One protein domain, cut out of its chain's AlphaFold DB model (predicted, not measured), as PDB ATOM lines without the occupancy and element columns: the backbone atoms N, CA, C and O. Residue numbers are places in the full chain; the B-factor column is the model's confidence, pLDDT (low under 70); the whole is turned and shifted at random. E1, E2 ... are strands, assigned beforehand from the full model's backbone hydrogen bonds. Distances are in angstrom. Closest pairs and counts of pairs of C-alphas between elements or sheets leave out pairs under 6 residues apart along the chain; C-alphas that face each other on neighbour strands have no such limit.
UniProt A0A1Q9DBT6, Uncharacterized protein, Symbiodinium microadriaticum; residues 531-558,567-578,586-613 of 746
ATOM      1  N   LEU A 531     201.864 220.216 256.636       96.06
ATOM      2  CA  LEU A 531     202.122 220.522 258.035       96.06
ATOM      3  C   LEU A 531     203.221 219.600 258.568       96.06
ATOM      4  O   LEU A 531     203.184 218.386 258.352       96.06
ATOM      5  N   VAL A 532     204.180 220.167 259.296       96.75
ATOM      6  CA  VAL A 532     205.162 219.394 260.062       96.75
ATOM      7  C   VAL A 532     204.551 219.084 261.426       96.75
ATOM      8  O   VAL A 532     204.175 219.997 262.159       96.75
ATOM      9  N   VAL A 533     204.419 217.801 261.753       95.94
ATOM     10  CA  VAL A 533     203.820 217.312 263.003       95.94
ATOM     11  C   VAL A 533     204.901 216.619 263.827       95.94
ATOM     12  O   VAL A 533     205.631 215.786 263.290       95.94
ATOM     13  N   ASP A 534     204.998 216.928 265.121       95.88
ATOM     14  CA  ASP A 534     205.853 216.173 266.044       95.88
ATOM     15  C   ASP A 534     205.329 214.731 266.184       95.88
ATOM     16  O   ASP A 534     204.160 214.500 266.499       95.88
ATOM     17  N   ALA A 535     206.192 213.752 265.915       93.69
ATOM     18  CA  ALA A 535     205.896 212.327 266.051       93.69
ATOM     19  C   ALA A 535     206.476 211.720 267.350       93.69
ATOM     20  O   ALA A 535     206.391 210.503 267.563       93.69
ATOM     21  N   GLY A 536     207.055 212.557 268.214       91.75
ATOM     22  CA  GLY A 536     207.864 212.189 269.368       91.75
ATOM     23  C   GLY A 536     209.293 211.799 268.974       91.75
ATOM     24  O   GLY A 536     209.612 211.610 267.802       91.75
ATOM     25  N   TYR A 537     210.163 211.617 269.972       91.00
ATOM     26  CA  TYR A 537     211.541 211.120 269.791       91.00
ATOM     27  C   TYR A 537     212.450 211.992 268.902       91.00
ATOM     28  O   TYR A 537     213.394 211.482 268.300       91.00
ATOM     29  N   GLY A 538     212.170 213.296 268.793       94.88
ATOM     30  CA  GLY A 538     212.882 214.180 267.860       94.88
ATOM     31  C   GLY A 538     212.619 213.830 266.389       94.88
ATOM     32  O   GLY A 538     213.442 214.114 265.519       94.88
ATOM     33  N   GLN A 539     211.496 213.162 266.110       96.94
ATOM     34  CA  GLN A 539     211.063 212.786 264.771       96.94
ATOM     35  C   GLN A 539     209.860 213.629 264.361       96.94
ATOM     36  O   GLN A 539     208.948 213.859 265.151       96.94
ATOM     37  N   VAL A 540     209.818 214.019 263.094       97.25
ATOM     38  CA  VAL A 540     208.672 214.682 262.476       97.25
ATOM     39  C   VAL A 540     207.912 213.715 261.571       97.25
ATOM     40  O   VAL A 540     208.477 212.771 261.016       97.25
ATOM     41  N   ALA A 541     206.626 213.977 261.378       97.19
ATOM     42  CA  ALA A 541     205.813 213.395 260.321       97.19
ATOM     43  C   ALA A 541     205.239 214.528 259.457       97.19
ATOM     44  O   ALA A 541     204.787 215.550 259.973       97.19
ATOM     45  N   LEU A 542     205.251 214.356 258.135       97.38
ATOM     46  CA  LEU A 542     204.717 215.346 257.197       97.38
ATOM     47  C   LEU A 542     203.248 215.034 256.896       97.38
ATOM     48  O   LEU A 542     202.964 213.995 256.300       97.38
ATOM     49  N   HIS A 543     202.318 215.907 257.282       96.62
ATOM     50  CA  HIS A 543     200.876 215.760 257.042       96.62
ATOM     51  C   HIS A 543     200.421 216.648 255.885       96.62
ATOM     52  O   HIS A 543     200.509 217.869 255.963       96.62
ATOM     53  N   GLN A 544     199.900 216.058 254.809       95.81
ATOM     54  CA  GLN A 544     199.286 216.821 253.723       95.81
ATOM     55  C   GLN A 544     197.815 217.079 254.067       95.81
ATOM     56  O   GLN A 544     196.965 216.202 253.864       95.81
ATOM     57  N   ALA A 545     197.506 218.289 254.545       89.44
ATOM     58  CA  ALA A 545     196.175 218.655 255.030       89.44
ATOM     59  C   ALA A 545     195.082 218.385 253.979       89.44
ATOM     60  O   ALA A 545     194.090 217.716 254.268       89.44
ATOM     61  N   ALA A 546     195.336 218.778 252.726       90.62
ATOM     62  CA  ALA A 546     194.426 218.613 251.588       90.62
ATOM     63  C   ALA A 546     194.051 217.153 251.240       90.62
ATOM     64  O   ALA A 546     193.086 216.935 250.511       90.62
ATOM     65  N   SER A 547     194.781 216.141 251.734       91.50
ATOM     66  CA  SER A 547     194.391 214.726 251.579       91.50
ATOM     67  C   SER A 547     194.201 213.972 252.899       91.50
ATOM     68  O   SER A 547     193.897 212.778 252.869       91.50
ATOM     69  N   ASN A 548     194.357 214.658 254.039       93.75
ATOM     70  CA  ASN A 548     194.367 214.108 255.397       93.75
ATOM     71  C   ASN A 548     195.140 212.775 255.506       93.75
ATOM     72  O   ASN A 548     194.598 211.733 255.897       93.75
ATOM     73  N   ARG A 549     196.404 212.811 255.071       95.56
ATOM     74  CA  ARG A 549     197.345 211.681 255.033       95.56
ATOM     75  C   ARG A 549     198.751 212.167 255.350       95.56
ATOM     76  O   ARG A 549     199.087 213.320 255.088       95.56
ATOM     77  N   PHE A 550     199.582 211.259 255.843       96.75
ATOM     78  CA  PHE A 550     200.996 211.521 256.071       96.75
ATOM     79  C   PHE A 550     201.827 211.117 254.848       96.75
ATOM     80  O   PHE A 550     201.394 210.293 254.039       96.75
ATOM     81  N   VAL A 551     203.021 211.682 254.689       96.56
ATOM     82  CA  VAL A 551     204.026 211.169 253.748       96.56
ATOM     83  C   VAL A 551     204.759 210.002 254.409       96.56
ATOM     84  O   VAL A 551     205.048 210.046 255.602       96.56
ATOM     85  N   LYS A 552     205.060 208.951 253.643       96.19
ATOM     86  CA  LYS A 552     205.773 207.764 254.115       96.19
ATOM     87  C   LYS A 552     206.814 207.257 253.119       96.19
ATOM     88  O   LYS A 552     206.598 207.287 251.910       96.19
ATOM     89  N   MET A 553     207.894 206.687 253.643       95.06
ATOM     90  CA  MET A 553     208.850 205.861 252.903       95.06
ATOM     91  C   MET A 553     208.249 204.478 252.613       95.06
ATOM     92  O   MET A 553     208.173 203.618 253.500       95.06
ATOM     93  N   SER A 554     207.844 204.226 251.367       92.88
ATOM     94  CA  SER A 554     207.346 202.915 250.937       92.88
ATOM     95  C   SER A 554     208.339 202.216 250.017       92.88
ATOM     96  O   SER A 554     208.977 202.848 249.180       92.88
ATOM     97  N   HIS A 555     208.428 200.889 250.130       89.75
ATOM     98  CA  HIS A 555     209.061 200.102 249.076       89.75
ATOM     99  C   HIS A 555     208.098 200.131 247.895       89.75
ATOM    100  O   HIS A 555     206.985 199.610 248.008       89.75
ATOM    101  N   ASN A 556     208.492 200.738 246.778       76.44
ATOM    102  CA  ASN A 556     207.729 200.600 245.548       76.44
ATOM    103  C   ASN A 556     208.292 199.402 244.786       76.44
ATOM    104  O   ASN A 556     209.330 199.493 244.131       76.44
ATOM    105  N   VAL A 557     207.662 198.233 244.936       66.56
ATOM    106  CA  VAL A 557     207.982 197.069 244.098       66.56
ATOM    107  C   VAL A 557     207.386 197.334 242.715       66.56
ATOM    108  O   VAL A 557     206.309 196.846 242.381       66.56
ATOM    109  N   SER A 558     208.075 198.157 241.922       60.66
ATOM    110  CA  SER A 558     207.695 198.435 240.541       60.66
ATOM    111  C   SER A 558     207.850 197.158 239.715       60.66
ATOM    112  O   SER A 558     208.926 196.845 239.205       60.66
ATOM    113  N   ALA A 567     213.959 200.819 244.891       76.75
ATOM    114  CA  ALA A 567     213.688 202.240 245.049       76.75
ATOM    115  C   ALA A 567     212.763 202.467 246.257       76.75
ATOM    116  O   ALA A 567     211.728 201.804 246.409       76.75
ATOM    117  N   TRP A 568     213.149 203.415 247.111       85.06
ATOM    118  CA  TRP A 568     212.331 203.908 248.214       85.06
ATOM    119  C   TRP A 568     211.634 205.191 247.774       85.06
ATOM    120  O   TRP A 568     212.280 206.223 247.618       85.06
ATOM    121  N   ASP A 569     210.316 205.122 247.591       91.38
ATOM    122  CA  ASP A 569     209.517 206.276 247.185       91.38
ATOM    123  C   ASP A 569     208.852 206.921 248.407       91.38
ATOM    124  O   ASP A 569     208.235 206.240 249.239       91.38
ATOM    125  N   MET A 570     208.908 208.253 248.475       93.94
ATOM    126  CA  MET A 570     208.046 209.042 249.354       93.94
ATOM    127  C   MET A 570     206.639 209.088 248.748       93.94
ATOM    128  O   MET A 570     206.386 209.795 247.773       93.94
ATOM    129  N   ILE A 571     205.715 208.317 249.319       94.81
ATOM    130  CA  ILE A 571     204.309 208.258 248.892       94.81
ATOM    131  C   ILE A 571     203.381 208.642 250.042       94.81
ATOM    132  O   ILE A 571     203.779 208.664 251.202       94.81
ATOM    133  N   ARG A 572     202.108 208.898 249.747       94.75
ATOM    134  CA  ARG A 572     201.109 209.140 250.796       94.75
ATOM    135  C   ARG A 572     200.762 207.848 251.540       94.75
ATOM    136  O   ARG A 572     200.667 206.772 250.943       94.75
ATOM    137  N   SER A 573     200.534 207.960 252.842       94.56
ATOM    138  CA  SER A 573     200.032 206.884 253.685       94.56
ATOM    139  C   SER A 573     198.629 206.440 253.230       94.56
ATOM    140  O   SER A 573     197.911 207.181 252.536       94.56
ATOM    141  N   PRO A 574     198.172 205.245 253.640       91.06
ATOM    142  CA  PRO A 574     196.741 204.975 253.754       91.06
ATOM    143  C   PRO A 574     196.076 206.032 254.655       91.06
ATOM    144  O   PRO A 574     196.758 206.666 255.467       91.06
ATOM    145  N   HIS A 575     194.756 206.205 254.563       84.50
ATOM    146  CA  HIS A 575     194.052 206.957 255.605       84.50
ATOM    147  C   HIS A 575     194.229 206.229 256.944       84.50
ATOM    148  O   HIS A 575     193.976 205.029 257.049       84.50
ATOM    149  N   ARG A 576     194.704 206.965 257.948       73.12
ATOM    150  CA  ARG A 576     194.899 206.515 259.327       73.12
ATOM    151  C   ARG A 576     194.519 207.666 260.247       73.12
ATOM    152  O   ARG A 576     194.818 208.818 259.938       73.12
ATOM    153  N   ASN A 577     193.907 207.356 261.384       66.00
ATOM    154  CA  ASN A 577     193.647 208.367 262.404       66.00
ATOM    155  C   ASN A 577     194.973 208.755 263.071       66.00
ATOM    156  O   ASN A 577     195.736 207.883 263.488       66.00
ATOM    157  N   TRP A 578     195.226 210.060 263.193       70.06
ATOM    158  CA  TRP A 578     196.494 210.601 263.697       70.06
ATOM    159  C   TRP A 578     196.843 210.137 265.126       70.06
ATOM    160  O   TRP A 578     198.011 210.019 265.470       70.06
ATOM    161  N   SER A 586     207.311 203.925 258.873       95.75
ATOM    162  CA  SER A 586     207.492 204.499 257.531       95.75
ATOM    163  C   SER A 586     207.110 205.981 257.394       95.75
ATOM    164  O   SER A 586     207.550 206.616 256.442       95.75
ATOM    165  N   GLU A 587     206.301 206.520 258.301       96.62
ATOM    166  CA  GLU A 587     205.717 207.871 258.296       96.62
ATOM    167  C   GLU A 587     206.564 208.893 259.086       96.62
ATOM    168  O   GLU A 587     206.341 210.099 258.972       96.62
ATOM    169  N   ARG A 588     207.520 208.421 259.897       96.81
ATOM    170  CA  ARG A 588     208.391 209.248 260.749       96.81
ATOM    171  C   ARG A 588     209.756 209.507 260.119       96.81
ATOM    172  O   ARG A 588     210.355 208.612 259.526       96.81
ATOM    173  N   PHE A 589     210.278 210.710 260.323       97.38
ATOM    174  CA  PHE A 589     211.574 211.151 259.822       97.38
ATOM    175  C   PHE A 589     212.323 211.891 260.931       97.38
ATOM    176  O   PHE A 589     211.794 212.823 261.527       97.38
ATOM    177  N   THR A 590     213.562 211.504 261.205       96.56
ATOM    178  CA  THR A 590     214.504 212.350 261.941       96.56
ATOM    179  C   THR A 590     214.976 213.448 260.989       96.56
ATOM    180  O   THR A 590     215.390 213.155 259.866       96.56
ATOM    181  N   VAL A 591     214.894 214.706 261.420       96.69
ATOM    182  CA  VAL A 591     215.474 215.832 260.676       96.69
ATOM    183  C   VAL A 591     216.979 215.828 260.927       96.69
ATOM    184  O   VAL A 591     217.406 215.785 262.079       96.69
ATOM    185  N   VAL A 592     217.775 215.833 259.861       96.25
ATOM    186  CA  VAL A 592     219.242 215.858 259.922       96.25
ATOM    187  C   VAL A 592     219.725 217.111 259.202       96.25
ATOM    188  O   VAL A 592     219.248 217.403 258.105       96.25
ATOM    189  N   ASP A 593     220.654 217.849 259.806       95.19
ATOM    190  CA  ASP A 593     221.304 218.994 259.162       95.19
ATOM    191  C   ASP A 593     222.111 218.516 257.942       95.19
ATOM    192  O   ASP A 593     222.974 217.639 258.052       95.19
ATOM    193  N   ALA A 594     221.803 219.059 256.764       92.12
ATOM    194  CA  ALA A 594     222.429 218.684 255.501       92.12
ATOM    195  C   ALA A 594     223.664 219.562 255.228       92.12
ATOM    196  O   ALA A 594     223.715 220.305 254.248       92.12
ATOM    197  N   HIS A 595     224.665 219.417 256.103       85.56
ATOM    198  CA  HIS A 595     225.962 220.109 256.067       85.56
ATOM    199  C   HIS A 595     225.902 221.631 256.297       85.56
ATOM    200  O   HIS A 595     226.744 222.373 255.793       85.56
ATOM    201  N   GLY A 596     224.948 222.103 257.099       75.75
ATOM    202  CA  GLY A 596     224.816 223.500 257.487       75.75
ATOM    203  C   GLY A 596     224.026 224.336 256.480       75.75
ATOM    204  O   GLY A 596     223.271 223.840 255.639       75.75
ATOM    205  N   HIS A 597     224.167 225.659 256.590       90.56
ATOM    206  CA  HIS A 597     223.464 226.641 255.752       90.56
ATOM    207  C   HIS A 597     221.922 226.507 255.763       90.56
ATOM    208  O   HIS A 597     221.254 226.919 254.816       90.56
ATOM    209  N   GLY A 598     221.345 225.926 256.824       93.25
ATOM    210  CA  GLY A 598     219.895 225.760 256.988       93.25
ATOM    211  C   GLY A 598     219.255 224.699 256.082       93.25
ATOM    212  O   GLY A 598     218.029 224.650 255.979       93.25
ATOM    213  N   ARG A 599     220.054 223.854 255.420       93.31
ATOM    214  CA  ARG A 599     219.557 222.724 254.623       93.31
ATOM    215  C   ARG A 599     219.211 221.556 255.549       93.31
ATOM    216  O   ARG A 599     219.923 221.294 256.510       93.31
ATOM    217  N   VAL A 600     218.143 220.817 255.247       95.81
ATOM    218  CA  VAL A 600     217.742 219.644 256.042       95.81
ATOM    219  C   VAL A 600     217.441 218.431 255.169       95.81
ATOM    220  O   VAL A 600     216.724 218.524 254.173       95.81
ATOM    221  N   ALA A 601     217.957 217.277 255.586       95.50
ATOM    222  CA  ALA A 601     217.634 215.969 255.034       95.50
ATOM    223  C   ALA A 601     216.628 215.247 255.944       95.50
ATOM    224  O   ALA A 601     216.720 215.291 257.174       95.50
ATOM    225  N   LEU A 602     215.665 214.545 255.341       97.06
ATOM    226  CA  LEU A 602     214.645 213.787 256.071       97.06
ATOM    227  C   LEU A 602     215.025 212.305 256.140       97.06
ATOM    228  O   LEU A 602     214.809 211.541 255.200       97.06
ATOM    229  N   HIS A 603     215.590 211.888 257.272       96.06
ATOM    230  CA  HIS A 603     216.077 210.530 257.477       96.06
ATOM    231  C   HIS A 603     215.002 209.622 258.087       96.06
ATOM    232  O   HIS A 603     214.548 209.866 259.201       96.06
ATOM    233  N   ASN A 604     214.626 208.525 257.424       96.25
ATOM    234  CA  ASN A 604     213.751 207.512 258.026       96.25
ATOM    235  C   ASN A 604     214.579 206.346 258.625       96.25
ATOM    236  O   ASN A 604     215.082 205.503 257.871       96.25
ATOM    237  N   PRO A 605     214.682 206.223 259.965       91.19
ATOM    238  CA  PRO A 605     215.531 205.215 260.608       91.19
ATOM    239  C   PRO A 605     214.949 203.789 260.582       91.19
ATOM    240  O   PRO A 605     215.622 202.840 260.985       91.19
ATOM    241  N   TRP A 606     213.713 203.597 260.108       89.50
ATOM    242  CA  TRP A 606     213.176 202.262 259.828       89.50
ATOM    243  C   TRP A 606     213.717 201.701 258.507       89.50
ATOM    244  O   TRP A 606     213.883 200.487 258.387       89.50
ATOM    245  N   LYS A 607     214.018 202.566 257.524       86.00
ATOM    246  CA  LYS A 607     214.589 202.168 256.226       86.00
ATOM    247  C   LYS A 607     216.101 202.009 256.239       86.00
ATOM    248  O   LYS A 607     216.587 201.093 255.589       86.00
ATOM    249  N   ASN A 608     216.829 202.779 257.047       80.31
ATOM    250  CA  ASN A 608     218.275 202.585 257.233       80.31
ATOM    251  C   ASN A 608     218.621 201.416 258.190       80.31
ATOM    252  O   ASN A 608     219.620 201.430 258.906       80.31
ATOM    253  N   ARG A 609     217.766 200.386 258.230       67.19
ATOM    254  CA  ARG A 609     218.061 199.092 258.850       67.19
ATOM    255  C   ARG A 609     218.539 198.160 257.735       67.19
ATOM    256  O   ARG A 609     217.676 197.633 257.032       67.19
ATOM    257  N   PRO A 610     219.856 197.928 257.561       59.25
ATOM    258  CA  PRO A 610     220.334 196.973 256.566       59.25
ATOM    259  C   PRO A 610     219.668 195.613 256.792       59.25
ATOM    260  O   PRO A 610     219.542 195.151 257.937       59.25
ATOM    261  N   SER A 611     219.222 194.989 255.702       58.78
ATOM    262  CA  SER A 611     218.629 193.652 255.737       58.78
ATOM    263  C   SER A 611     219.626 192.626 256.302       58.78
ATOM    264  O   SER A 611     220.831 192.889 256.319       58.78
ATOM    265  N   PRO A 612     219.185 191.448 256.783       65.50
ATOM    266  CA  PRO A 612     220.095 190.467 257.382       65.50
ATOM    267  C   PRO A 612     221.292 190.100 256.486       65.50
ATOM    268  O   PRO A 612     222.419 190.054 256.972       65.50
ATOM    269  N   SER A 613     221.075 189.962 255.176       65.44
ATOM    270  CA  SER A 613     222.130 189.688 254.190       65.44
ATOM    271  C   SER A 613     222.972 190.919 253.819       65.44
ATOM    272  O   SER A 613     224.117 190.775 253.393       65.44
TER     273      SER A 613
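This is residues 531 to 558, 567 to 578 and 586 to 613 of the 746 residues of an uncharacterized protein of Symbiodinium microadriaticum (UniProt A0A1Q9DBT6). What shape does the backbone make? It is one strongly twisted sheet that forks at E2: E1 runs along one side of E2, while on the other side the pair E3 and E4 and the hairpin E5 and E6 branch off from different parts of E2 and spread apart. The tail, residues 608 to 613, sticks out free. What is it made of? The printed part has 68 residues with no named helix and six named strands, E1 to E6 in chain order, whose neighbour pairs are antiparallel; the class is all strand, though under half of the residues, 31 of 68, are in named elements. How large is it? It is only just compact, close to loose, with a radius of gyration of the C-alphas of 13.1 A and spans of 35 by 31 by 22 A.

Where are the longer strands? E2 is residues 539 to 544, 16.6 A from first to last C-alpha, and E3 is residues 549 to 555, 17.5 A. Where are the others? E1 is residues 531 to 534, 9.8 A, and begins at C-alpha 531 (202.122, 220.522, 258.035). E4 is residues 568 to 572, 12.6 A, and E5 is residues 589 to 593, 12.5 A. E6 is residues 600 to 603, 9.4 A, and ends at C-alpha 603 (216.077, 210.530, 257.477).

What stands beside E2? E1 is on one side, beside residues 540 to 543, with N 533 and O 541 2.9 A apart, within hydrogen-bond range. On the other side are E3, beside residues 542 to 544, with N 551 and O 542 at 2.8 A, and E5, beside residues 539 to 540, with N 540 and O 589 at 2.8 A. Which strands are at the edges? E1, E4 and E6 are edge strands: E4 is antiparallel to E3 at 156 degrees, with N 552 and O 571 at 2.8 A, and E6 to E5 at 144 degrees, with N 592 and O 601 at 2.9 A. What follows along the chain, and what stays apart? E1, E2 and E3 form a meander, each strand the antiparallel neighbour of the one before; E3 and E5 are apart.

How far does it reach? The C-alphas of Ala 546 and Ser 613, the two farthest apart, are 40.1 A apart. Where is it cut? Residues 559 to 566 are not printed, with 8.4 A between C-alphas 558 and 567, nor are residues 579 to 585, with 14.0 A between C-alphas 578 and 586. Of the links that are printed whole, is any long? None is long. Where is confidence low? The mean pLDDT of the printed part is 88.7, and residues 557 to 558, 577 and 609 to 613 are under 70.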